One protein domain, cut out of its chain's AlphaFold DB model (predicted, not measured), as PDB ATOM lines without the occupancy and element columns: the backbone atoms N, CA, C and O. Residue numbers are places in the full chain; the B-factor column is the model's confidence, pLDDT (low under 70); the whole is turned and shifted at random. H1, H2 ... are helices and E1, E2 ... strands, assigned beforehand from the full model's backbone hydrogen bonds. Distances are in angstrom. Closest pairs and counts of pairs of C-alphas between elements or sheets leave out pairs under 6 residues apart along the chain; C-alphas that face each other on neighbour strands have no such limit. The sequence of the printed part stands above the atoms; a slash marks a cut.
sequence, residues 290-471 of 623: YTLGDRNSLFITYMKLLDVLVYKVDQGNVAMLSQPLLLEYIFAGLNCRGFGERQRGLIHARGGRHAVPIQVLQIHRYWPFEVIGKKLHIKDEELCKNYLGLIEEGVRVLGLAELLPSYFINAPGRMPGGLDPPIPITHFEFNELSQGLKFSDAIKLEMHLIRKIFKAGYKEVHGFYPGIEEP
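What this domain is: This is residues 290 to 471 of the 623 residues of an uncharacterized protein of Endocarpon pusillum (strain Z07020 / HMAS-L-300199) (UniProt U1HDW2). An elongated model with a helical body at each end: H1, H2 and H3 form an up-and-down bundle of three helices at one end, and at the other H5 and H6 meet through their later halves at nearly a right angle. Between these two ends lie the short helix H4 and a small hairpin of two strands, E1 and E2, the latter near the long helix H6. The printed part has 182 residues, with six named helices and two named strands in the order H1, H2, H3, H4, H5, E1, E2, H6; the sheet, E1 - E2, is antiparallel and the class is mostly helix. It is compact by its radius of gyration of the C-alphas, 18.1 A, and spans 62 by 35 by 29 A.

How they stand to each other: H1, residues 292 to 315, and H2, residues 323 to 334, form a helical hairpin and touch at a shallow tilt of 19 degrees, opposite ways; H1 does so with residues 302 to 313 alone, and the closest C-alphas, of Val 313 and Gln 323, are 6.2 A apart. H3, residues 341 to 354, is the hub, touching three helices. It forms a helical hairpin with H2, at 12 degrees, with the C-alphas of Leu 334 and Arg 344 closest at 5.2 A. H3 touches H4, residues 362 to 365, with its residues 341 to 346 alone; the C-alphas of Gly 345 and His 364 are closest at 4.7 A. H5, residues 380 to 398, has a kink of 28 degrees near residue 387. E1, residues 408 to 412, and E2, residues 426 to 430, form a hairpin; N 409 and O 429 are 2.8 A apart, within hydrogen-bond range. H6, residues 439 to 462, touches H5 about perpendicular, at 84 degrees, with the C-alphas of Gly 394 and Gly 457 closest at 3.5 A. H3 and H6 are apart. Every O i to N i+4 pair is within hydrogen-bond range in H1, H2 and H6, against 8 of 10 in H3 and 12 of 15 in H5; H4 is too short for such a pair.

Where its parts are: H1 begins at C-alpha 292, (117.022, 100.609, 139.189), and is 34.7 A long. H5 is 25.8 A long. H6 is 33.7 A long and ends at C-alpha 462, (152.455, 101.285, 141.866).

The domain as a whole: The two C-alphas farthest apart, of Ala 319 and Gly 463, are 63.4 A apart. The printed part has no cut. The links H4 to H5 and E1 to E2 are long. The mean pLDDT of the printed part is 80.7; 35 residues are under 70, among them 401 to 407 and 409 to 424.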
ATOM      1  N   TYR A 290     113.245  94.072 141.847       89.44
ATOM      2  CA  TYR A 290     112.976  95.470 141.494       89.44
ATOM      3  C   TYR A 290     114.063  96.020 140.566       89.44
ATOM      4  O   TYR A 290     115.203  95.543 140.550       89.44
ATOM      5  N   THR A 291     113.698  97.021 139.773       93.06
ATOM      6  CA  THR A 291     114.598  97.693 138.835       93.06
ATOM      7  C   THR A 291     115.305  98.887 139.471       93.06
ATOM      8  O   THR A 291     114.897  99.416 140.511       93.06
ATOM      9  N   LEU A 292     116.368  99.358 138.822       91.12
ATOM     10  CA  LEU A 292     117.022 100.609 139.189       91.12
ATOM     11  C   LEU A 292     116.052 101.804 139.107       91.12
ATOM     12  O   LEU A 292     116.038 102.653 140.001       91.12
ATOM     13  N   GLY A 293     115.180 101.814 138.094       91.62
ATOM     14  CA  GLY A 293     114.124 102.805 137.911       91.62
ATOM     15  C   GLY A 293     113.092 102.814 139.040       91.62
ATOM     16  O   GLY A 293     112.693 103.894 139.477       91.62
ATOM     17  N   ASP A 294     112.715 101.652 139.583       91.94
ATOM     18  CA  ASP A 294     111.815 101.561 140.747       91.94
ATOM     19  C   ASP A 294     112.452 102.212 141.984       91.94
ATOM     20  O   ASP A 294     111.842 103.049 142.659       91.94
ATOM     21  N   ARG A 295     113.723 101.879 142.251       91.62
ATOM     22  CA  ARG A 295     114.507 102.450 143.355       91.62
ATOM     23  C   ARG A 295     114.641 103.965 143.215       91.62
ATOM     24  O   ARG A 295     114.435 104.694 144.188       91.62
ATOM     25  N   ASN A 296     114.964 104.445 142.016       91.62
ATOM     26  CA  ASN A 296     115.135 105.869 141.744       91.62
ATOM     27  C   ASN A 296     113.800 106.629 141.796       91.62
ATOM     28  O   ASN A 296     113.746 107.719 142.364       91.62
ATOM     29  N   SER A 297     112.697 106.027 141.345       92.06
ATOM     30  CA  SER A 297     111.341 106.581 141.490       92.06
ATOM     31  C   SER A 297     110.922 106.719 142.956       92.06
ATOM     32  O   SER A 297     110.344 107.738 143.348       92.06
ATOM     33  N   LEU A 298     111.263 105.734 143.795       92.06
ATOM     34  CA  LEU A 298     111.035 105.791 145.239       92.06
ATOM     35  C   LEU A 298     111.864 106.913 145.887       92.06
ATOM     36  O   LEU A 298     111.318 107.685 146.675       92.06
ATOM     37  N   PHE A 299     113.137 107.076 145.507       93.50
ATOM     38  CA  PHE A 299     113.970 108.189 145.981       93.50
ATOM     39  C   PHE A 299     113.431 109.564 145.546       93.50
ATOM     40  O   PHE A 299     113.294 110.462 146.374       93.50
ATOM     41  N   ILE A 300     113.048 109.731 144.276       93.56
ATOM     42  CA  ILE A 300     112.444 110.973 143.758       93.56
ATOM     43  C   ILE A 300     111.157 111.313 144.524       93.56
ATOM     44  O   ILE A 300     110.921 112.472 144.867       93.56
ATOM     45  N   THR A 301     110.332 110.309 144.823       95.19
ATOM     46  CA  THR A 301     109.098 110.478 145.606       95.19
ATOM     47  C   THR A 301     109.410 110.870 147.051       95.19
ATOM     48  O   THR A 301     108.828 111.828 147.561       95.19
ATOM     49  N   TYR A 302     110.383 110.204 147.680       96.00
ATOM     50  CA  TYR A 302     110.864 110.544 149.018       96.00
ATOM     51  C   TYR A 302     111.344 112.002 149.095       96.00
ATOM     52  O   TYR A 302     110.971 112.713 150.028       96.00
ATOM     53  N   MET A 303     112.121 112.462 148.105       95.81
ATOM     54  CA  MET A 303     112.651 113.830 148.051       95.81
ATOM     55  C   MET A 303     111.544 114.869 147.839       95.81
ATOM     56  O   MET A 303     111.534 115.887 148.522       95.81
ATOM     57  N   LYS A 304     110.552 114.603 146.978       95.75
ATOM     58  CA  LYS A 304     109.375 115.483 146.827       95.75
ATOM     59  C   LYS A 304     108.601 115.645 148.140       95.75
ATOM     60  O   LYS A 304     108.149 116.743 148.455       95.75
ATOM     61  N   LEU A 305     108.459 114.569 148.916       94.88
ATOM     62  CA  LEU A 305     107.830 114.611 150.238       94.88
ATOM     63  C   LEU A 305     108.698 115.352 151.269       94.88
ATOM     64  O   LEU A 305     108.156 116.139 152.044       94.88
ATOM     65  N   LEU A 306     110.026 115.168 151.243       95.25
ATOM     66  CA  LEU A 306     110.968 115.928 152.074       95.25
ATOM     67  C   LEU A 306     110.841 117.434 151.808       95.25
ATOM     68  O   LEU A 306     110.727 118.207 152.752       95.25
ATOM     69  N   ASP A 307     110.795 117.840 150.539       93.81
ATOM     70  CA  ASP A 307     110.660 119.239 150.121       93.81
ATOM     71  C   ASP A 307     109.378 119.882 150.660       93.81
ATOM     72  O   ASP A 307     109.409 120.982 151.217       93.81
ATOM     73  N   VAL A 308     108.249 119.176 150.532       92.75
ATOM     74  CA  VAL A 308     106.961 119.620 151.078       92.75
ATOM     75  C   VAL A 308     107.029 119.719 152.602       92.75
ATOM     76  O   VAL A 308     106.560 120.710 153.159       92.75
ATOM     77  N   LEU A 309     107.627 118.739 153.283       92.25
ATOM     78  CA  LEU A 309     107.703 118.719 154.744       92.25
ATOM     79  C   LEU A 309     108.618 119.825 155.293       92.25
ATOM     80  O   LEU A 309     108.197 120.549 156.190       92.25
ATOM     81  N   VAL A 310     109.811 120.016 154.716       92.88
ATOM     82  CA  VAL A 310     110.723 121.129 155.045       92.88
ATOM     83  C   VAL A 310     110.005 122.465 154.865       92.88
ATOM     84  O   VAL A 310     109.967 123.265 155.797       92.88
ATOM     85  N   TYR A 311     109.354 122.675 153.714       91.62
ATOM     86  CA  TYR A 311     108.597 123.898 153.454       91.62
ATOM     87  C   TYR A 311     107.477 124.118 154.485       91.62
ATOM     88  O   TYR A 311     107.354 125.214 155.027       91.62
ATOM     89  N   LYS A 312     106.671 123.095 154.803       89.62
ATOM     90  CA  LYS A 312     105.568 123.226 155.774       89.62
ATOM     91  C   LYS A 312     106.051 123.468 157.206       89.62
ATOM     92  O   LYS A 312     105.439 124.286 157.892       89.62
ATOM     93  N   VAL A 313     107.142 122.826 157.630       89.50
ATOM     94  CA  VAL A 313     107.781 123.080 158.934       89.50
ATOM     95  C   VAL A 313     108.342 124.503 158.990       89.50
ATOM     96  O   VAL A 313     108.128 125.196 159.981       89.50
ATOM     97  N   ASP A 314     108.971 124.990 157.915       88.44
ATOM     98  CA  ASP A 314     109.480 126.365 157.834       88.44
ATOM     99  C   ASP A 314     108.368 127.432 157.852       88.44
ATOM    100  O   ASP A 314     108.600 128.531 158.352       88.44
ATOM    101  N   GLN A 315     107.161 127.121 157.359       86.81
ATOM    102  CA  GLN A 315     105.986 127.999 157.491       86.81
ATOM    103  C   GLN A 315     105.352 127.971 158.898       86.81
ATOM    104  O   GLN A 315     104.537 128.838 159.206       86.81
ATOM    105  N   GLY A 316     105.669 126.980 159.742       76.06
ATOM    106  CA  GLY A 316     105.215 126.888 161.139       76.06
ATOM    107  C   GLY A 316     103.698 126.754 161.359       76.06
ATOM    108  O   GLY A 316     103.239 126.917 162.487       76.06
ATOM    109  N   ASN A 317     102.912 126.490 160.308       57.88
ATOM    110  CA  ASN A 317     101.460 126.725 160.303       57.88
ATOM    111  C   ASN A 317     100.625 125.502 159.865       57.88
ATOM    112  O   ASN A 317      99.615 125.638 159.176       57.88
ATOM    113  N   VAL A 318     101.062 124.285 160.213       70.38
ATOM    114  CA  VAL A 318     100.290 123.049 159.979       70.38
ATOM    115  C   VAL A 318     100.340 122.152 161.213       70.38
ATOM    116  O   VAL A 318     101.410 121.713 161.631       70.38
ATOM    117  N   ALA A 319      99.171 121.844 161.779       60.84
ATOM    118  CA  ALA A 319      99.062 120.877 162.865       60.84
ATOM    119  C   ALA A 319      99.601 119.500 162.424       60.84
ATOM    120  O   ALA A 319      99.359 119.055 161.307       60.84
ATOM    121  N   MET A 320     100.327 118.828 163.319       69.25
ATOM    122  CA  MET A 320     100.993 117.526 163.123       69.25
ATOM    123  C   MET A 320     102.204 117.480 162.167       69.25
ATOM    124  O   MET A 320     103.032 116.587 162.336       69.25
ATOM    125  N   LEU A 321     102.406 118.436 161.247       80.19
ATOM    126  CA  LEU A 321     103.652 118.519 160.457       80.19
ATOM    127  C   LEU A 321     104.749 119.244 161.249       80.19
ATOM    128  O   LEU A 321     105.030 120.423 161.044       80.19
ATOM    129  N   SER A 322     105.321 118.529 162.215       81.88
ATOM    130  CA  SER A 322     106.227 119.069 163.228       81.88
ATOM    131  C   SER A 322     107.713 118.875 162.884       81.88
ATOM    132  O   SER A 322     108.082 118.032 162.065       81.88
ATOM    133  N   GLN A 323     108.596 119.628 163.549       84.56
ATOM    134  CA  GLN A 323     110.047 119.430 163.436       84.56
ATOM    135  C   GLN A 323     110.499 118.011 163.867       84.56
ATOM    136  O   GLN A 323     111.335 117.448 163.162       84.56
ATOM    137  N   PRO A 324     109.949 117.384 164.934       84.44
ATOM    138  CA  PRO A 324     110.158 115.959 165.211       84.44
ATOM    139  C   PRO A 324     109.829 115.040 164.028       84.44
ATOM    140  O   PRO A 324     110.674 114.233 163.655       84.44
ATOM    141  N   LEU A 325     108.675 115.219 163.370       87.31
ATOM    142  CA  LEU A 325     108.305 114.414 162.197       87.31
ATOM    143  C   LEU A 325     109.306 114.592 161.044       87.31
ATOM    144  O   LEU A 325     109.659 113.625 160.375       87.31
ATOM    145  N   LEU A 326     109.798 115.815 160.819       88.75
ATOM    146  CA  LEU A 326     110.839 116.079 159.822       88.75
ATOM    147  C   LEU A 326     112.173 115.403 160.175       88.75
ATOM    148  O   LEU A 326     112.811 114.833 159.292       88.75
ATOM    149  N   LEU A 327     112.580 115.418 161.447       87.25
ATOM    150  CA  LEU A 327     113.782 114.720 161.914       87.25
ATOM    151  C   LEU A 327     113.657 113.200 161.747       87.25
ATOM    152  O   LEU A 327     114.571 112.577 161.209       87.25
ATOM    153  N   GLU A 328     112.523 112.613 162.138       85.94
ATOM    154  CA  GLU A 328     112.228 111.188 161.939       85.94
ATOM    155  C   GLU A 328     112.216 110.814 160.453       85.94
ATOM    156  O   GLU A 328     112.801 109.803 160.063       85.94
ATOM    157  N   TYR A 329     111.624 111.653 159.599       90.31
ATOM    158  CA  TYR A 329     111.575 111.423 158.157       90.31
ATOM    159  C   TYR A 329     112.969 111.481 157.510       90.31
ATOM    160  O   TYR A 329     113.320 110.596 156.721       90.31
ATOM    161  N   ILE A 330     113.797 112.470 157.872       90.50
ATOM    162  CA  ILE A 330     115.207 112.560 157.444       90.50
ATOM    163  C   ILE A 330     115.985 111.331 157.939       90.50
ATOM    164  O   ILE A 330     116.693 110.697 157.157       90.50
ATOM    165  N   PHE A 331     115.822 110.948 159.207       88.62
ATOM    166  CA  PHE A 331     116.486 109.783 159.792       88.62
ATOM    167  C   PHE A 331     116.087 108.474 159.091       88.62
ATOM    168  O   PHE A 331     116.957 107.658 158.784       88.62
ATOM    169  N   ALA A 332     114.806 108.289 158.762       88.00
ATOM    170  CA  ALA A 332     114.321 107.135 158.006       88.00
ATOM    171  C   ALA A 332     114.940 107.062 156.598       88.00
ATOM    172  O   ALA A 332     115.349 105.987 156.158       88.00
ATOM    173  N   GLY A 333     115.077 108.202 155.914       89.31
ATOM    174  CA  GLY A 333     115.759 108.284 154.620       89.31
ATOM    175  C   GLY A 333     117.249 107.947 154.711       89.31
ATOM    176  O   GLY A 333     117.748 107.132 153.938       89.31
ATOM    177  N   LEU A 334     117.959 108.504 155.695       87.00
ATOM    178  CA  LEU A 334     119.386 108.232 155.904       87.00
ATOM    179  C   LEU A 334     119.665 106.757 156.243       87.00
ATOM    180  O   LEU A 334     120.651 106.199 155.767       87.00
ATOM    181  N   ASN A 335     118.771 106.102 156.991       84.00
ATOM    182  CA  ASN A 335     118.872 104.677 157.331       84.00
ATOM    183  C   ASN A 335     118.273 103.733 156.268       84.00
ATOM    184  O   ASN A 335     118.324 102.509 156.425       84.00
ATOM    185  N   CYS A 336     117.724 104.259 155.169       85.00
ATOM    186  CA  CYS A 336     117.189 103.436 154.089       85.00
ATOM    187  C   CYS A 336     118.314 102.625 153.423       85.00
ATOM    188  O   CYS A 336     119.288 103.178 152.901       85.00
ATOM    189  N   ARG A 337     118.174 101.292 153.412       79.94
ATOM    190  CA  ARG A 337     119.149 100.389 152.773       79.94
ATOM    191  C   ARG A 337     119.142 100.469 151.243       79.94
ATOM    192  O   ARG A 337     120.177 100.211 150.645       79.94
ATOM    193  N   GLY A 338     118.018 100.845 150.628       81.38
ATOM    194  CA  GLY A 338     117.920 101.044 149.176       81.38
ATOM    195  C   GLY A 338     118.542 102.346 148.670       81.38
ATOM    196  O   GLY A 338     118.836 102.466 147.480       81.38
ATOM    197  N   PHE A 339     118.751 103.329 149.552       88.50
ATOM    198  CA  PHE A 339     119.348 104.604 149.166       88.50
ATOM    199  C   PHE A 339     120.876 104.532 149.204       88.50
ATOM    200  O   PHE A 339     121.469 104.138 150.209       88.50
ATOM    201  N   GLY A 340     121.500 104.910 148.086       87.06
ATOM    202  CA  GLY A 340     122.958 104.950 147.941       87.06
ATOM    203  C   GLY A 340     123.589 106.088 148.745       87.06
ATOM    204  O   GLY A 340     122.900 106.995 149.218       87.06
ATOM    205  N   GLU A 341     124.917 106.091 148.878       86.56
ATOM    206  CA  GLU A 341     125.589 107.084 149.730       86.56
ATOM    207  C   GLU A 341     125.381 108.523 149.228       86.56
ATOM    208  O   GLU A 341     125.102 109.402 150.042       86.56
ATOM    209  N   ARG A 342     125.387 108.758 147.902       85.06
ATOM    210  CA  ARG A 342     125.020 110.067 147.318       85.06
ATOM    211  C   ARG A 342     123.607 110.497 147.686       85.06
ATOM    212  O   ARG A 342     123.383 111.649 148.049       85.06
ATOM    213  N   GLN A 343     122.653 109.571 147.625       89.62
ATOM    214  CA  GLN A 343     121.258 109.837 147.968       89.62
ATOM    215  C   GLN A 343     121.123 110.238 149.442       89.62
ATOM    216  O   GLN A 343     120.462 111.230 149.735       89.62
ATOM    217  N   ARG A 344     121.835 109.575 150.363       89.06
ATOM    218  CA  ARG A 344     121.921 109.999 151.776       89.06
ATOM    219  C   ARG A 344     122.519 111.404 151.922       89.06
ATOM    220  O   ARG A 344     121.987 112.223 152.671       89.06
ATOM    221  N   GLY A 345     123.568 111.715 151.159       87.12
ATOM    222  CA  GLY A 345     124.161 113.056 151.097       87.12
ATOM    223  C   GLY A 345     123.170 114.133 150.635       87.12
ATOM    224  O   GLY A 345     123.096 115.200 151.247       87.12
ATOM    225  N   LEU A 346     122.365 113.839 149.611       88.12
ATOM    226  CA  LEU A 346     121.306 114.719 149.104       88.12
ATOM    227  C   LEU A 346     120.166 114.911 150.116       88.12
ATOM    228  O   LEU A 346     119.699 116.036 150.280       88.12
ATOM    229  N   ILE A 347     119.753 113.857 150.830       92.19
ATOM    230  CA  ILE A 347     118.743 113.936 151.903       92.19
ATOM    231  C   ILE A 347     119.215 114.882 153.012       92.19
ATOM    232  O   ILE A 347     118.478 115.784 153.412       92.19
ATOM    233  N   HIS A 348     120.462 114.721 153.472       89.19
ATOM    234  CA  HIS A 348     121.052 115.594 154.494       89.19
ATOM    235  C   HIS A 348     121.121 117.051 154.027       89.19
ATOM    236  O   HIS A 348     120.648 117.948 154.723       89.19
ATOM    237  N   ALA A 349     121.632 117.282 152.814       87.00
ATOM    238  CA  ALA A 349     121.724 118.617 152.229       87.00
ATOM    239  C   ALA A 349     120.345 119.287 152.079       87.00
ATOM    240  O   ALA A 349     120.206 120.478 152.358       87.00
ATOM    241  N   ARG A 350     119.315 118.528 151.681       89.44
ATOM    242  CA  ARG A 350     117.959 119.049 151.462       89.44
ATOM    243  C   ARG A 350     117.189 119.312 152.756       89.44
ATOM    244  O   ARG A 350     116.425 120.270 152.801       89.44
ATOM    245  N   GLY A 351     117.444 118.542 153.817       87.50
ATOM    246  CA  GLY A 351     116.946 118.841 155.165       87.50
ATOM    247  C   GLY A 351     117.529 120.132 155.765       87.50
ATOM    248  O   GLY A 351     116.950 120.701 156.694       87.50
ATOM    249  N   GLY A 352     118.649 120.630 155.228       86.56
ATOM    250  CA  GLY A 352     119.185 121.961 155.513       86.56
ATOM    251  C   GLY A 352     119.407 122.215 157.006       86.56
ATOM    252  O   GLY A 352     120.023 121.409 157.703       86.56
ATOM    253  N   ARG A 353     118.867 123.331 157.521       83.94
ATOM    254  CA  ARG A 353     118.978 123.709 158.945       83.94
ATOM    255  C   ARG A 353     118.410 122.662 159.911       83.94
ATOM    256  O   ARG A 353     118.872 122.577 161.044       83.94
ATOM    257  N   HIS A 354     117.448 121.854 159.465       84.56
ATOM    258  CA  HIS A 354     116.808 120.824 160.288       84.56
ATOM    259  C   HIS A 354     117.630 119.536 160.362       84.56
ATOM    260  O   HIS A 354     117.505 118.806 161.335       84.56
ATOM    261  N   ALA A 355     118.506 119.277 159.387       80.50
ATOM    262  CA  ALA A 355     119.382 118.102 159.374       80.50
ATOM    263  C   ALA A 355     120.669 118.277 160.207       80.50
ATOM    264  O   ALA A 355     121.389 117.306 160.428       80.50
ATOM    265  N   VAL A 356     120.961 119.489 160.697       77.62
ATOM    266  CA  VAL A 356     122.172 119.815 161.484       77.62
ATOM    267  C   VAL A 356     122.390 118.918 162.719       77.62
ATOM    268  O   VAL A 356     123.542 118.551 162.951       77.62
ATOM    269  N   PRO A 357     121.363 118.508 163.498       76.69
ATOM    270  CA  PRO A 357     121.555 117.593 164.629       76.69
ATOM    271  C   PRO A 357     121.988 116.178 164.222       76.69
ATOM    272  O   PRO A 357     122.476 115.423 165.061       76.69
ATOM    273  N   ILE A 358     121.793 115.798 162.956       77.94
ATOM    274  CA  ILE A 358     122.074 114.455 162.457       77.94
ATOM    275  C   ILE A 358     123.474 114.446 161.845       77.94
ATOM    276  O   ILE A 358     123.719 115.028 160.786       77.94
ATOM    277  N   GLN A 359     124.401 113.765 162.518       77.12
ATOM    278  CA  GLN A 359     125.732 113.510 161.979       77.12
ATOM    279  C   GLN A 359     125.644 112.487 160.842       77.12
ATOM    280  O   GLN A 359     125.030 111.431 160.988       77.12
ATOM    281  N   VAL A 360     126.275 112.802 159.715       75.25
ATOM    282  CA  VAL A 360     126.359 111.936 158.533       75.25
ATOM    283  C   VAL A 360     127.815 111.814 158.092       75.25
ATOM    284  O   VAL A 360     128.623 112.707 158.363       75.25
ATOM    285  N   LEU A 361     128.160 110.717 157.413       74.75
ATOM    286  CA  LEU A 361     129.515 110.504 156.903       74.75
ATOM    287  C   LEU A 361     129.875 111.594 155.886       74.75
ATOM    288  O   LEU A 361     129.070 111.934 155.013       74.75
ATOM    289  N   GLN A 362     131.094 112.129 155.958       72.19
ATOM    290  CA  GLN A 362     131.525 113.195 155.043       72.19
ATOM    291  C   GLN A 362     131.581 112.683 153.600       72.19
ATOM    292  O   GLN A 362     131.248 113.407 152.661       72.19
ATOM    293  N   ILE A 363     131.917 111.400 153.433       75.56
ATOM    294  CA  ILE A 363     132.022 110.751 152.127       75.56
ATOM    295  C   ILE A 363     130.695 110.677 151.355       75.56
ATOM    296  O   ILE A 363     130.732 110.626 150.131       75.56
ATOM    297  N   HIS A 364     129.519 110.741 151.999       79.75
ATOM    298  CA  HIS A 364     128.232 110.690 151.280       79.75
ATOM    299  C   HIS A 364     128.117 111.766 150.182       79.75
ATOM    300  O   HIS A 364     127.453 111.554 149.172       79.75
ATOM    301  N   ARG A 365     128.777 112.919 150.360       74.12
ATOM    302  CA  ARG A 365     128.792 114.037 149.397       74.12
ATOM    303  C   ARG A 365     129.732 113.825 148.206       74.12
ATOM    304  O   ARG A 365     129.617 114.538 147.219       74.12
ATOM    305  N   TYR A 366     130.652 112.873 148.330       75.12
ATOM    306  CA  TYR A 366     131.812 112.663 147.462       75.12
ATOM    307  C   TYR A 366     131.852 111.239 146.891       75.12
ATOM    308  O   TYR A 366     132.886 110.782 146.414       75.12
ATOM    309  N   TRP A 367     130.754 110.493 147.017       84.12
ATOM    310  CA  TRP A 367     130.722 109.076 146.689       84.12
ATOM    311  C   TRP A 367     130.501 108.868 145.177       84.12
ATOM    312  O   TRP A 367     129.442 109.235 144.659       84.12
ATOM    313  N   PRO A 368     131.458 108.272 144.441       83.81
ATOM    314  CA  PRO A 368     131.419 108.264 142.977       83.81
ATOM    315  C   PRO A 368     130.419 107.265 142.371       83.81
ATOM    316  O   PRO A 368     130.108 107.378 141.189       83.81
ATOM    317  N   PHE A 369     129.821 106.365 143.160       87.31
ATOM    318  CA  PHE A 369     128.953 105.271 142.683       87.31
ATOM    319  C   PHE A 369     127.470 105.432 143.082       87.31
ATOM    320  O   PHE A 369     127.153 106.002 144.125       87.31
ATOM    321  N   GLU A 370     126.537 104.967 142.255       87.19
ATOM    322  CA  GLU A 370     125.094 105.123 142.462       87.19
ATOM    323  C   GLU A 370     124.473 103.997 143.304       87.19
ATOM    324  O   GLU A 370     123.622 104.276 144.159       87.19
ATOM    325  N   VAL A 371     124.863 102.737 143.070       88.69
ATOM    326  CA  VAL A 371     124.232 101.551 143.687       88.69
ATOM    327  C   VAL A 371     125.125 100.850 144.709       88.69
ATOM    328  O   VAL A 371     124.614 100.262 145.663       88.69
ATOM    329  N   ILE A 372     126.450 100.950 144.577       87.19
ATOM    330  CA  ILE A 372     127.403 100.435 145.570       87.19
ATOM    331  C   ILE A 372     127.386 101.321 146.825       87.19
ATOM    332  O   ILE A 372     127.507 102.542 146.738       87.19
ATOM    333  N   GLY A 373     127.298 100.699 148.003       82.75
ATOM    334  CA  GLY A 373     127.432 101.362 149.305       82.75
ATOM    335  C   GLY A 373     128.825 101.227 149.934       82.75
ATOM    336  O   GLY A 373     129.646 100.399 149.527       82.75
ATOM    337  N   LYS A 374     129.082 102.010 150.985       77.00
ATOM    338  CA  LYS A 374     130.322 101.940 151.769       77.00
ATOM    339  C   LYS A 374     130.302 100.722 152.707       77.00
ATOM    340  O   LYS A 374     129.313 100.467 153.392       77.00
ATOM    341  N   LYS A 375     131.427 100.002 152.839       71.56
ATOM    342  CA  LYS A 375     131.593  99.009 153.922       71.56
ATOM    343  C   LYS A 375     131.702  99.708 155.284       71.56
ATOM    344  O   LYS A 375     132.583 100.542 155.488       71.56
ATOM    345  N   LEU A 376     130.845  99.302 156.224       62.16
ATOM    346  CA  LEU A 376     130.648  99.929 157.541       62.16
ATOM    347  C   LEU A 376     131.923 100.098 158.388       62.16
ATOM    348  O   LEU A 376     132.011 101.047 159.158       62.16
ATOM    349  N   HIS A 377     132.908  99.207 158.250       68.44
ATOM    350  CA  HIS A 377     134.102  99.183 159.109       68.44
ATOM    351  C   HIS A 377     135.255 100.092 158.643       68.44
ATOM    352  O   HIS A 377     136.226 100.251 159.379       68.44
ATOM    353  N   ILE A 378     135.183 100.677 157.442       68.25
ATOM    354  CA  ILE A 378     136.259 101.524 156.897       68.25
ATOM    355  C   ILE A 378     136.077 102.967 157.394       68.25
ATOM    356  O   ILE A 378     134.966 103.504 157.354       68.25
ATOM    357  N   LYS A 379     137.149 103.626 157.848       72.62
ATOM    358  CA  LYS A 379     137.096 105.028 158.299       72.62
ATOM    359  C   LYS A 379     137.000 105.990 157.108       72.62
ATOM    360  O   LYS A 379     137.628 105.768 156.078       72.62
ATOM    361  N   ASP A 380     136.236 107.076 157.260       67.75
ATOM    362  CA  ASP A 380     136.060 108.093 156.204       67.75
ATOM    363  C   ASP A 380     137.397 108.694 155.752       67.75
ATOM    364  O   ASP A 380     137.640 108.828 154.559       67.75
ATOM    365  N   GLU A 381     138.280 109.017 156.697       66.62
ATOM    366  CA  GLU A 381     139.571 109.652 156.416       66.62
ATOM    367  C   GLU A 381     140.496 108.770 155.560       66.62
ATOM    368  O   GLU A 381     141.130 109.256 154.627       66.62
ATOM    369  N   GLU A 382     140.529 107.468 155.845       67.44
ATOM    370  CA  GLU A 382     141.304 106.473 155.102       67.44
ATOM    371  C   GLU A 382     140.742 106.274 153.688       67.44
ATOM    372  O   GLU A 382     141.493 106.208 152.714       67.44
ATOM    373  N   LEU A 383     139.411 106.252 153.559       71.94
ATOM    374  CA  LEU A 383     138.749 106.119 152.267       71.94
ATOM    375  C   LEU A 383     138.945 107.370 151.390       71.94
ATOM    376  O   LEU A 383     139.300 107.247 150.218       71.94
ATOM    377  N   CYS A 384     138.798 108.568 151.963       65.06
ATOM    378  CA  CYS A 384     139.031 109.829 151.258       65.06
ATOM    379  C   CYS A 384     140.487 109.990 150.802       65.06
ATOM    380  O   CYS A 384     140.721 110.366 149.657       65.06
ATOM    381  N   LYS A 385     141.466 109.716 151.679       65.81
ATOM    382  CA  LYS A 385     142.891 109.931 151.373       65.81
ATOM    383  C   LYS A 385     143.454 108.904 150.390       65.81
ATOM    384  O   LYS A 385     144.231 109.282 149.521       65.81
ATOM    385  N   ASN A 386     143.062 107.634 150.513       70.94
ATOM    386  CA  ASN A 386     143.717 106.548 149.777       70.94
ATOM    387  C   ASN A 386     142.925 106.086 148.544       70.94
ATOM    388  O   ASN A 386     143.527 105.771 147.522       70.94
ATOM    389  N   TYR A 387     141.589 106.034 148.607       78.31
ATOM    390  CA  TYR A 387     140.786 105.423 147.538       78.31
ATOM    391  C   TYR A 387     140.305 106.426 146.489       78.31
ATOM    392  O   TYR A 387     140.317 106.087 145.310       78.31
ATOM    393  N   LEU A 388     139.918 107.650 146.872       78.19
ATOM    394  CA  LEU A 388     139.457 108.652 145.896       78.19
ATOM    395  C   LEU A 388     140.568 109.051 144.914       78.19
ATOM    396  O   LEU A 388     140.318 109.116 143.716       78.19
ATOM    397  N   GLY A 389     141.807 109.220 145.393       78.69
ATOM    398  CA  GLY A 389     142.960 109.486 144.524       78.69
ATOM    399  C   GLY A 389     143.227 108.359 143.517       78.69
ATOM    400  O   GLY A 389     143.452 108.632 142.344       78.69
ATOM    401  N   LEU A 390     143.125 107.091 143.942       84.19
ATOM    402  CA  LEU A 390     143.253 105.935 143.041       84.19
ATOM    403  C   LEU A 390     142.090 105.824 142.043       84.19
ATOM    404  O   LEU A 390     142.295 105.347 140.928       84.19
ATOM    405  N   ILE A 391     140.883 106.251 142.428       85.69
ATOM    406  CA  ILE A 391     139.722 106.292 141.532       85.69
ATOM    407  C   ILE A 391     139.945 107.340 140.444       85.69
ATOM    408  O   ILE A 391     139.926 106.979 139.272       85.69
ATOM    409  N   GLU A 392     140.238 108.594 140.796       84.69
ATOM    410  CA  GLU A 392     140.458 109.647 139.793       84.69
ATOM    411  C   GLU A 392     141.675 109.365 138.905       84.69
ATOM    412  O   GLU A 392     141.617 109.600 137.700       84.69
ATOM    413  N   GLU A 393     142.745 108.772 139.443       86.88
ATOM    414  CA  GLU A 393     143.890 108.359 138.627       86.88
ATOM    415  C   GLU A 393     143.525 107.223 137.657       86.88
ATOM    416  O   GLU A 393     143.894 107.250 136.483       86.88
ATOM    417  N   GLY A 394     142.711 106.256 138.092       88.06
ATOM    418  CA  GLY A 394     142.163 105.228 137.208       88.06
ATOM    419  C   GLY A 394     141.251 105.793 136.117       88.06
ATOM    420  O   GLY A 394     141.296 105.333 134.975       88.06
ATOM    421  N   VAL A 395     140.467 106.826 136.439       86.50
ATOM    422  CA  VAL A 395     139.633 107.557 135.473       86.50
ATOM    423  C   VAL A 395     140.490 108.346 134.484       86.50
ATOM    424  O   VAL A 395     140.204 108.319 133.285       86.50
ATOM    425  N   ARG A 396     141.573 108.985 134.945       86.56
ATOM    426  CA  ARG A 396     142.553 109.682 134.098       86.56
ATOM    427  C   ARG A 396     143.219 108.731 133.102       86.56
ATOM    428  O   ARG A 396     143.376 109.094 131.940       86.56
ATOM    429  N   VAL A 397     143.616 107.542 133.557       86.75
ATOM    430  CA  VAL A 397     144.331 106.538 132.751       86.75
ATOM    431  C   VAL A 397     143.429 105.891 131.699       86.75
ATOM    432  O   VAL A 397     143.845 105.750 130.554       86.75
ATOM    433  N   LEU A 398     142.202 105.509 132.067       84.62
ATOM    434  CA  LEU A 398     141.250 104.872 131.144       84.62
ATOM    435  C   LEU A 398     140.567 105.885 130.213       84.62
ATOM    436  O   LEU A 398     140.216 105.563 129.082       84.62
ATOM    437  N   GLY A 399     140.360 107.112 130.688       78.25
ATOM    438  CA  GLY A 399     139.602 108.138 129.987       78.25
ATOM    439  C   GLY A 399     138.095 107.855 129.950       78.25
ATOM    440  O   GLY A 399     137.624 106.720 129.872       78.25
ATOM    441  N   LEU A 400     137.296 108.922 129.949       71.44
ATOM    442  CA  LEU A 400     135.829 108.831 130.027       71.44
ATOM    443  C   LEU A 400     135.182 108.066 128.855       71.44
ATOM    444  O   LEU A 400     134.086 107.532 129.006       71.44
ATOM    445  N   ALA A 401     135.849 107.985 127.700       66.19
ATOM    446  CA  ALA A 401     135.363 107.244 126.536       66.19
ATOM    447  C   ALA A 401     135.443 105.712 126.707       66.19
ATOM    448  O   ALA A 401     134.643 104.992 126.112       66.19
ATOM    449  N   GLU A 402     136.369 105.203 127.531       67.94
ATOM    450  CA  GLU A 402     136.569 103.762 127.756       67.94
ATOM    451  C   GLU A 402     135.763 103.218 128.960       67.94
ATOM    452  O   GLU A 402     135.733 102.009 129.219       67.94
ATOM    453  N   LEU A 403     135.089 104.105 129.702       66.81
ATOM    454  CA  LEU A 403     134.355 103.822 130.946       66.81
ATOM    455  C   LEU A 403     132.857 103.528 130.734       66.81
ATOM    456  O   LEU A 403     132.021 103.827 131.578       66.81
ATOM    457  N   LEU A 404     132.527 102.866 129.622       63.34
ATOM    458  CA  LEU A 404     131.194 102.312 129.323       63.34
ATOM    459  C   LEU A 404     130.056 103.357 129.196       63.34
ATOM    460  O   LEU A 404     129.015 103.224 129.852       63.34
ATOM    461  N   PRO A 405     130.177 104.340 128.277       61.62
ATOM    462  CA  PRO A 405     129.158 105.379 128.057       61.62
ATOM    463  C   PRO A 405     127.776 104.844 127.623       61.62
ATOM    464  O   PRO A 405     126.788 105.571 127.649       61.62
ATOM    465  N   SER A 406     127.672 103.567 127.231       65.50
ATOM    466  CA  SER A 406     126.397 102.907 126.915       65.50
ATOM    467  C   SER A 406     125.486 102.699 128.130       65.50
ATOM    468  O   SER A 406     124.278 102.561 127.944       65.50
ATOM    469  N   TYR A 407     126.039 102.682 129.348       66.50
ATOM    470  CA  TYR A 407     125.290 102.467 130.596       66.50
ATOM    471  C   TYR A 407     125.418 103.633 131.578       66.50
ATOM    472  O   TYR A 407     124.471 103.911 132.309       66.50
ATOM    473  N   PHE A 408     126.547 104.348 131.564       74.94
ATOM    474  CA  PHE A 408     126.831 105.429 132.506       74.94
ATOM    475  C   PHE A 408     126.854 106.808 131.835       74.94
ATOM    476  O   PHE A 408     127.326 106.965 130.709       74.94
ATOM    477  N   ILE A 409     126.383 107.820 132.561       69.25
ATOM    478  CA  ILE A 409     126.610 109.242 132.297       69.25
ATOM    479  C   ILE A 409     127.584 109.760 133.358       69.25
ATOM    480  O   ILE A 409     127.467 109.441 134.541       69.25
ATOM    481  N   ASN A 410     128.530 110.594 132.926       65.06
ATOM    482  CA  ASN A 410     129.401 111.333 133.832       65.06
ATOM    483  C   ASN A 410     128.668 112.595 134.292       65.06
ATOM    484  O   ASN A 410     128.504 113.537 133.510       65.06
ATOM    485  N   ALA A 411     128.237 112.629 135.551       59.53
ATOM    486  CA  ALA A 411     127.691 113.841 136.145       59.53
ATOM    487  C   ALA A 411     128.851 114.705 136.680       59.53
ATOM    488  O   ALA A 411     129.611 114.237 137.530       59.53
ATOM    489  N   PRO A 412     129.028 115.968 136.235       53.12
ATOM    490  CA  PRO A 412     129.957 116.869 136.908       53.12
ATOM    491  C   PRO A 412     129.462 117.091 138.343       53.12
ATOM    492  O   PRO A 412     128.287 117.401 138.538       53.12
ATOM    493  N   GLY A 413     130.347 116.957 139.336       51.69
ATOM    494  CA  GLY A 413     130.034 116.947 140.776       51.69
ATOM    495  C   GLY A 413     129.511 118.257 141.392       51.69
ATOM    496  O   GLY A 413     129.890 118.607 142.507       51.69
ATOM    497  N   ARG A 414     128.641 119.002 140.701       48.72
ATOM    498  CA  ARG A 414     127.979 120.210 141.215       48.72
ATOM    499  C   ARG A 414     126.871 119.842 142.196       48.72
ATOM    500  O   ARG A 414     125.713 119.679 141.818       48.72
ATOM    501  N   MET A 415     127.223 119.776 143.473       51.66
ATOM    502  CA  MET A 415     126.246 119.663 144.555       51.66
ATOM    503  C   MET A 415     125.518 121.000 144.806       51.66
ATOM    504  O   MET A 415     126.117 122.075 144.662       51.66
ATOM    505  N   PRO A 416     124.243 120.978 145.242       42.75
ATOM    506  CA  PRO A 416     123.565 122.173 145.734       42.75
ATOM    507  C   PRO A 416     124.316 122.750 146.942       42.75
ATOM    508  O   PRO A 416     124.528 122.049 147.930       42.75
ATOM    509  N   GLY A 417     124.702 124.028 146.876       48.56
ATOM    510  CA  GLY A 417     125.385 124.732 147.971       48.56
ATOM    511  C   GLY A 417     126.801 125.235 147.669       48.56
ATOM    512  O   GLY A 417     127.353 125.945 148.500       48.56
ATOM    513  N   GLY A 418     127.377 124.926 146.499       46.16
ATOM    514  CA  GLY A 418     128.599 125.593 146.007       46.16
ATOM    515  C   GLY A 418     129.889 125.306 146.790       46.16
ATOM    516  O   GLY A 418     130.866 126.031 146.633       46.16
ATOM    517  N   LEU A 419     129.896 124.271 147.630       49.41
ATOM    518  CA  LEU A 419     131.113 123.712 148.211       49.41
ATOM    519  C   LEU A 419     131.711 122.730 147.205       49.41
ATOM    520  O   LEU A 419     131.247 121.592 147.110       49.41
ATOM    521  N   ASP A 420     132.707 123.188 146.450       51.47
ATOM    522  CA  ASP A 420     133.487 122.315 145.577       51.47
ATOM    523  C   ASP A 420     134.183 121.221 146.412       51.47
ATOM    524  O   ASP A 420     134.636 121.487 147.536       51.47
ATOM    525  N   PRO A 421     134.266 119.977 145.909       56.19
ATOM    526  CA  PRO A 421     134.980 118.918 146.604       56.19
ATOM    527  C   PRO A 421     136.487 119.245 146.668       56.19
ATOM    528  O   PRO A 421     137.024 119.849 145.739       56.19
ATOM    529  N   PRO A 422     137.208 118.823 147.726       57.44
ATOM    530  CA  PRO A 422     138.642 119.111 147.878       57.44
ATOM    531  C   PRO A 422     139.521 118.459 146.795       57.44
ATOM    532  O   PRO A 422     140.686 118.817 146.646       57.44
ATOM    533  N   ILE A 423     138.963 117.503 146.052       61.62
ATOM    534  CA  ILE A 423     139.513 116.876 144.849       61.62
ATOM    535  C   ILE A 423     138.357 116.859 143.834       61.62
ATOM    536  O   ILE A 423     137.242 116.537 144.247       61.62
ATOM    537  N   PRO A 424     138.549 117.183 142.540       64.69
ATOM    538  CA  PRO A 424     137.518 116.961 141.528       64.69
ATOM    539  C   PRO A 424     137.181 115.469 141.471       64.69
ATOM    540  O   PRO A 424     138.083 114.667 141.262       64.69
ATOM    541  N   ILE A 425     135.916 115.097 141.682       73.31
ATOM    542  CA  ILE A 425     135.487 113.691 141.684       73.31
ATOM    543  C   ILE A 425     134.539 113.442 140.517       73.31
ATOM    544  O   ILE A 425     133.574 114.184 140.305       73.31
ATOM    545  N   THR A 426     134.812 112.372 139.781       78.50
ATOM    546  CA  THR A 426     133.983 111.881 138.689       78.50
ATOM    547  C   THR A 426     132.832 111.054 139.263       78.50
ATOM    548  O   THR A 426     133.044 110.008 139.876       78.50
ATOM    549  N   HIS A 427     131.590 111.513 139.083       82.00
ATOM    550  CA  HIS A 427     130.409 110.742 139.471       82.00
ATOM    551  C   HIS A 427     129.918 109.869 138.315       82.00
ATOM    552  O   HIS A 427     129.637 110.369 137.222       82.00
ATOM    553  N   PHE A 428     129.737 108.584 138.604       85.81
ATOM    554  CA  PHE A 428     129.106 107.612 137.723       85.81
ATOM    555  C   PHE A 428     127.632 107.473 138.099       85.81
ATOM    556  O   PHE A 428     127.295 107.134 139.238       85.81
ATOM    557  N   GLU A 429     126.760 107.775 137.141       85.69
ATOM    558  CA  GLU A 429     125.305 107.640 137.241       85.69
ATOM    559  C   GLU A 429     124.801 106.792 136.082       85.69
ATOM    560  O   GLU A 429     125.289 106.915 134.959       85.69
ATOM    561  N   PHE A 430     123.838 105.914 136.338       87.94
ATOM    562  CA  PHE A 430     123.235 105.108 135.288       87.94
ATOM    563  C   PHE A 430     122.341 105.971 134.401       87.94
ATOM    564  O   PHE A 430     121.532 106.772 134.870       87.94
ATOM    565  N   ASN A 431     122.458 105.780 133.091       86.19
ATOM    566  CA  ASN A 431     121.675 106.526 132.116       86.19
ATOM    567  C   ASN A 431     120.188 106.113 132.110       86.19
ATOM    568  O   ASN A 431     119.778 105.125 132.725       86.19
ATOM    569  N   GLU A 432     119.364 106.871 131.383       85.00
ATOM    570  CA  GLU A 432     117.920 106.607 131.263       85.00
ATOM    571  C   GLU A 432     117.620 105.220 130.662       85.00
ATOM    572  O   GLU A 432     116.676 104.551 131.077       85.00
ATOM    573  N   LEU A 433     118.471 104.743 129.744       85.12
ATOM    574  CA  LEU A 433     118.349 103.420 129.116       85.12
ATOM    575  C   LEU A 433     118.580 102.270 130.113       85.12
ATOM    576  O   LEU A 433     118.056 101.174 129.930       85.12
ATOM    577  N   SER A 434     119.338 102.523 131.181       88.75
ATOM    578  CA  SER A 434     119.702 101.536 132.203       88.75
ATOM    579  C   SER A 434     118.675 101.411 133.332       88.75
ATOM    580  O   SER A 434     118.787 100.504 134.155       88.75
ATOM    581  N   GLN A 435     117.651 102.269 133.385       90.06
ATOM    582  CA  GLN A 435     116.665 102.248 134.476       90.06
ATOM    583  C   GLN A 435     115.831 100.954 134.505       90.06
ATOM    584  O   GLN A 435     115.367 100.555 135.569       90.06
ATOM    585  N   GLY A 436     115.680 100.263 133.369       90.12
ATOM    586  CA  GLY A 436     115.002  98.962 133.285       90.12
ATOM    587  C   GLY A 436     115.827  97.763 133.777       90.12
ATOM    588  O   GLY A 436     115.295  96.657 133.842       90.12
ATOM    589  N   LEU A 437     117.110  97.945 134.115       91.19
ATOM    590  CA  LEU A 437     117.934  96.874 134.685       91.19
ATOM    591  C   LEU A 437     117.441  96.500 136.084       91.19
ATOM    592  O   LEU A 437     117.070  97.372 136.874       91.19
ATOM    593  N   LYS A 438     117.516  95.209 136.429       92.62
ATOM    594  CA  LYS A 438     117.381  94.765 137.821       92.62
ATOM    595  C   LYS A 438     118.462  95.409 138.680       92.62
ATOM    596  O   LYS A 438     119.588  95.613 138.224       92.62
ATOM    597  N   PHE A 439     118.144  95.682 139.940       90.75
ATOM    598  CA  PHE A 439     119.107  96.302 140.844       90.75
ATOM    599  C   PHE A 439     120.337  95.409 141.091       90.75
ATOM    600  O   PHE A 439     121.456  95.912 141.178       90.75
ATOM    601  N   SER A 440     120.164  94.083 141.115       89.62
ATOM    602  CA  SER A 440     121.269  93.113 141.164       89.62
ATOM    603  C   SER A 440     122.213  93.214 139.960       89.62
ATOM    604  O   SER A 440     123.433  93.212 140.135       89.62
ATOM    605  N   ASP A 441     121.682  93.369 138.749       91.19
ATOM    606  CA  ASP A 441     122.481  93.497 137.526       91.19
ATOM    607  C   ASP A 441     123.170  94.868 137.424       91.19
ATOM    608  O   ASP A 441     124.335  94.945 137.025       91.19
ATOM    609  N   ALA A 442     122.520  95.941 137.891       90.56
ATOM    610  CA  ALA A 442     123.162  97.247 138.061       90.56
ATOM    611  C   ALA A 442     124.363  97.166 139.031       90.56
ATOM    612  O   ALA A 442     125.439  97.680 138.722       90.56
ATOM    613  N   ILE A 443     124.234  96.443 140.154       90.12
ATOM    614  CA  ILE A 443     125.355  96.199 141.081       90.12
ATOM    615  C   ILE A 443     126.505  95.456 140.385       90.12
ATOM    616  O   ILE A 443     127.663  95.809 140.614       90.12
ATOM    617  N   LYS A 444     126.232  94.458 139.528       89.19
ATOM    618  CA  LYS A 444     127.282  93.739 138.773       89.19
ATOM    619  C   LYS A 444     128.047  94.670 137.829       89.19
ATOM    620  O   LYS A 444     129.277  94.636 137.814       89.19
ATOM    621  N   LEU A 445     127.336  95.516 137.076       88.88
ATOM    622  CA  LEU A 445     127.945  96.482 136.155       88.88
ATOM    623  C   LEU A 445     128.802  97.512 136.895       88.88
ATOM    624  O   LEU A 445     129.945  97.755 136.508       88.88
ATOM    625  N   GLU A 446     128.291  98.077 137.990       89.38
ATOM    626  CA  GLU A 446     129.044  99.057 138.772       89.38
ATOM    627  C   GLU A 446     130.236  98.410 139.503       89.38
ATOM    628  O   GLU A 446     131.307  99.012 139.594       89.38
ATOM    629  N   MET A 447     130.109  97.149 139.947       88.81
ATOM    630  CA  MET A 447     131.224  96.351 140.485       88.81
ATOM    631  C   MET A 447     132.336  96.106 139.465       88.81
ATOM    632  O   MET A 447     133.506  96.096 139.841       88.81
ATOM    633  N   HIS A 448     132.003  95.909 138.192       87.00
ATOM    634  CA  HIS A 448     133.013  95.807 137.142       87.00
ATOM    635  C   HIS A 448     133.682  97.164 136.881       87.00
ATOM    636  O   HIS A 448     134.907  97.244 136.789       87.00
ATOM    637  N   LEU A 449     132.898  98.248 136.850       86.69
ATOM    638  CA  LEU A 449     133.400  99.611 136.663       86.69
ATOM    639  C   LEU A 449     134.407 100.015 137.755       86.69
ATOM    640  O   LEU A 449     135.538 100.383 137.427       86.69
ATOM    641  N   ILE A 450     134.042  99.901 139.041       87.12
ATOM    642  CA  ILE A 450     134.935 100.270 140.156       87.12
ATOM    643  C   ILE A 450     136.243  99.481 140.117       87.12
ATOM    644  O   ILE A 450     137.304 100.059 140.339       87.12
ATOM    645  N   ARG A 451     136.206  98.177 139.813       87.38
ATOM    646  CA  ARG A 451     137.427  97.365 139.777       87.38
ATOM    647  C   ARG A 451     138.285  97.669 138.553       87.38
ATOM    648  O   ARG A 451     139.500  97.757 138.708       87.38
ATOM    649  N   LYS A 452     137.686  97.906 137.377       86.94
ATOM    650  CA  LYS A 452     138.410  98.355 136.175       86.94
ATOM    651  C   LYS A 452     139.164  99.659 136.457       86.94
ATOM    652  O   LYS A 452     140.370  99.722 136.222       86.94
ATOM    653  N   ILE A 453     138.476 100.654 137.027       87.88
ATOM    654  CA  ILE A 453     139.067 101.936 137.442       87.88
ATOM    655  C   ILE A 453     140.180 101.705 138.472       87.88
ATOM    656  O   ILE A 453     141.314 102.133 138.262       87.88
ATOM    657  N   PHE A 454     139.894 100.983 139.556       88.12
ATOM    658  CA  PHE A 454     140.850 100.774 140.644       88.12
ATOM    659  C   PHE A 454     142.099 100.002 140.190       88.12
ATOM    660  O   PHE A 454     143.207 100.331 140.603       88.12
ATOM    661  N   LYS A 455     141.952  99.016 139.294       88.12
ATOM    662  CA  LYS A 455     143.067  98.288 138.669       88.12
ATOM    663  C   LYS A 455     143.945  99.212 137.825       88.12
ATOM    664  O   LYS A 455     145.167  99.098 137.904       88.12
ATOM    665  N   ALA A 456     143.348 100.115 137.046       88.50
ATOM    666  CA  ALA A 456     144.090 101.087 136.245       88.50
ATOM    667  C   ALA A 456     144.860 102.082 137.129       88.50
ATOM    668  O   ALA A 456     146.076 102.192 136.994       88.50
ATOM    669  N   GLY A 457     144.184 102.722 138.090       89.69
ATOM    670  CA  GLY A 457     144.806 103.702 138.987       89.69
ATOM    671  C   GLY A 457     145.892 103.091 139.872       89.69
ATOM    672  O   GLY A 457     146.982 103.641 139.992       89.69
ATOM    673  N   TYR A 458     145.656 101.897 140.426       89.50
ATOM    674  CA  TYR A 458     146.664 101.191 141.219       89.50
ATOM    675  C   TYR A 458     147.882 100.783 140.380       89.50
ATOM    676  O   TYR A 458     149.014 100.923 140.840       89.50
ATOM    677  N   LYS A 459     147.679 100.311 139.140       90.31
ATOM    678  CA  LYS A 459     148.785  99.971 138.233       90.31
ATOM    679  C   LYS A 459     149.616 101.201 137.859       90.31
ATOM    680  O   LYS A 459     150.828 101.071 137.756       90.31
ATOM    681  N   GLU A 460     148.994 102.361 137.674       91.19
ATOM    682  CA  GLU A 460     149.704 103.611 137.374       91.19
ATOM    683  C   GLU A 460     150.534 104.090 138.578       91.19
ATOM    684  O   GLU A 460     151.726 104.355 138.443       91.19
ATOM    685  N   VAL A 461     149.945 104.110 139.781       88.25
ATOM    686  CA  VAL A 461     150.624 104.580 141.006       88.25
ATOM    687  C   VAL A 461     151.722 103.622 141.489       88.25
ATOM    688  O   VAL A 461     152.732 104.070 142.030       88.25
ATOM    689  N   HIS A 462     151.551 102.306 141.312       88.00
ATOM    690  CA  HIS A 462     152.455 101.285 141.866       88.00
ATOM    691  C   HIS A 462     153.212 100.451 140.814       88.00
ATOM    692  O   HIS A 462     153.952  99.537 141.176       88.00
ATOM    693  N   GLY A 463     153.021 100.710 139.519       87.81
ATOM    694  CA  GLY A 463     153.637  99.978 138.399       87.81
ATOM    695  C   GLY A 463     153.094  98.560 138.146       87.81
ATOM    696  O   GLY A 463     153.303  97.995 137.071       87.81
ATOM    697  N   PHE A 464     152.377  97.967 139.106       86.31
ATOM    698  CA  PHE A 464     151.874  96.593 139.056       86.31
ATOM    699  C   PHE A 464     150.534  96.461 139.795       86.31
ATOM    700  O   PHE A 464     150.255  97.221 140.715       86.31
ATOM    701  N   TYR A 465     149.714  95.473 139.421       80.31
ATOM    702  CA  TYR A 465     148.466  95.138 140.113       80.31
ATOM    703  C   TYR A 465     148.437  93.640 140.469       80.31
ATOM    704  O   TYR A 465     148.429  92.820 139.551       80.31
ATOM    705  N   PRO A 466     148.385  93.259 141.761       76.25
ATOM    706  CA  PRO A 466     148.489  91.862 142.202       76.25
ATOM    707  C   PRO A 466     147.187  91.046 142.095       76.25
ATOM    708  O   PRO A 466     147.148  89.900 142.540       76.25
ATOM    709  N   GLY A 467     146.097  91.630 141.587       74.50
ATOM    710  CA  GLY A 467     144.783  90.986 141.552       74.50
ATOM    711  C   GLY A 467     144.534  90.093 140.333       74.50
ATOM    712  O   GLY A 467     145.208  90.179 139.309       74.50
ATOM    713  N   ILE A 468     143.508  89.250 140.465       70.38
ATOM    714  CA  ILE A 468     143.057  88.269 139.468       70.38
ATOM    715  C   ILE A 468     142.542  88.987 138.201       70.38
ATOM    716  O   ILE A 468     142.039  90.113 138.271       70.38
ATOM    717  N   GLU A 469     142.670  88.357 137.032       70.88
ATOM    718  CA  GLU A 469     142.021  88.844 135.810       70.88
ATOM    719  C   GLU A 469     140.497  88.714 135.896       70.88
ATOM    720  O   GLU A 469     139.962  87.721 136.389       70.88
ATOM    721  N   GLU A 470     139.788  89.743 135.436       67.94
ATOM    722  CA  GLU A 470     138.329  89.777 135.491       67.94
ATOM    723  C   GLU A 470     137.684  89.200 134.233       67.94
ATOM    724  O   GLU A 470     138.264  89.304 133.149       67.94
ATOM    725  N   PRO A 471     136.457  88.655 134.352       72.94
ATOM    726  CA  PRO A 471     135.658  88.332 133.183       72.94
ATOM    727  C   PRO A 471     135.471  89.598 132.327       72.94
ATOM    728  O   PRO A 471     135.187  90.671 132.872       72.94
TER     729      PRO A 471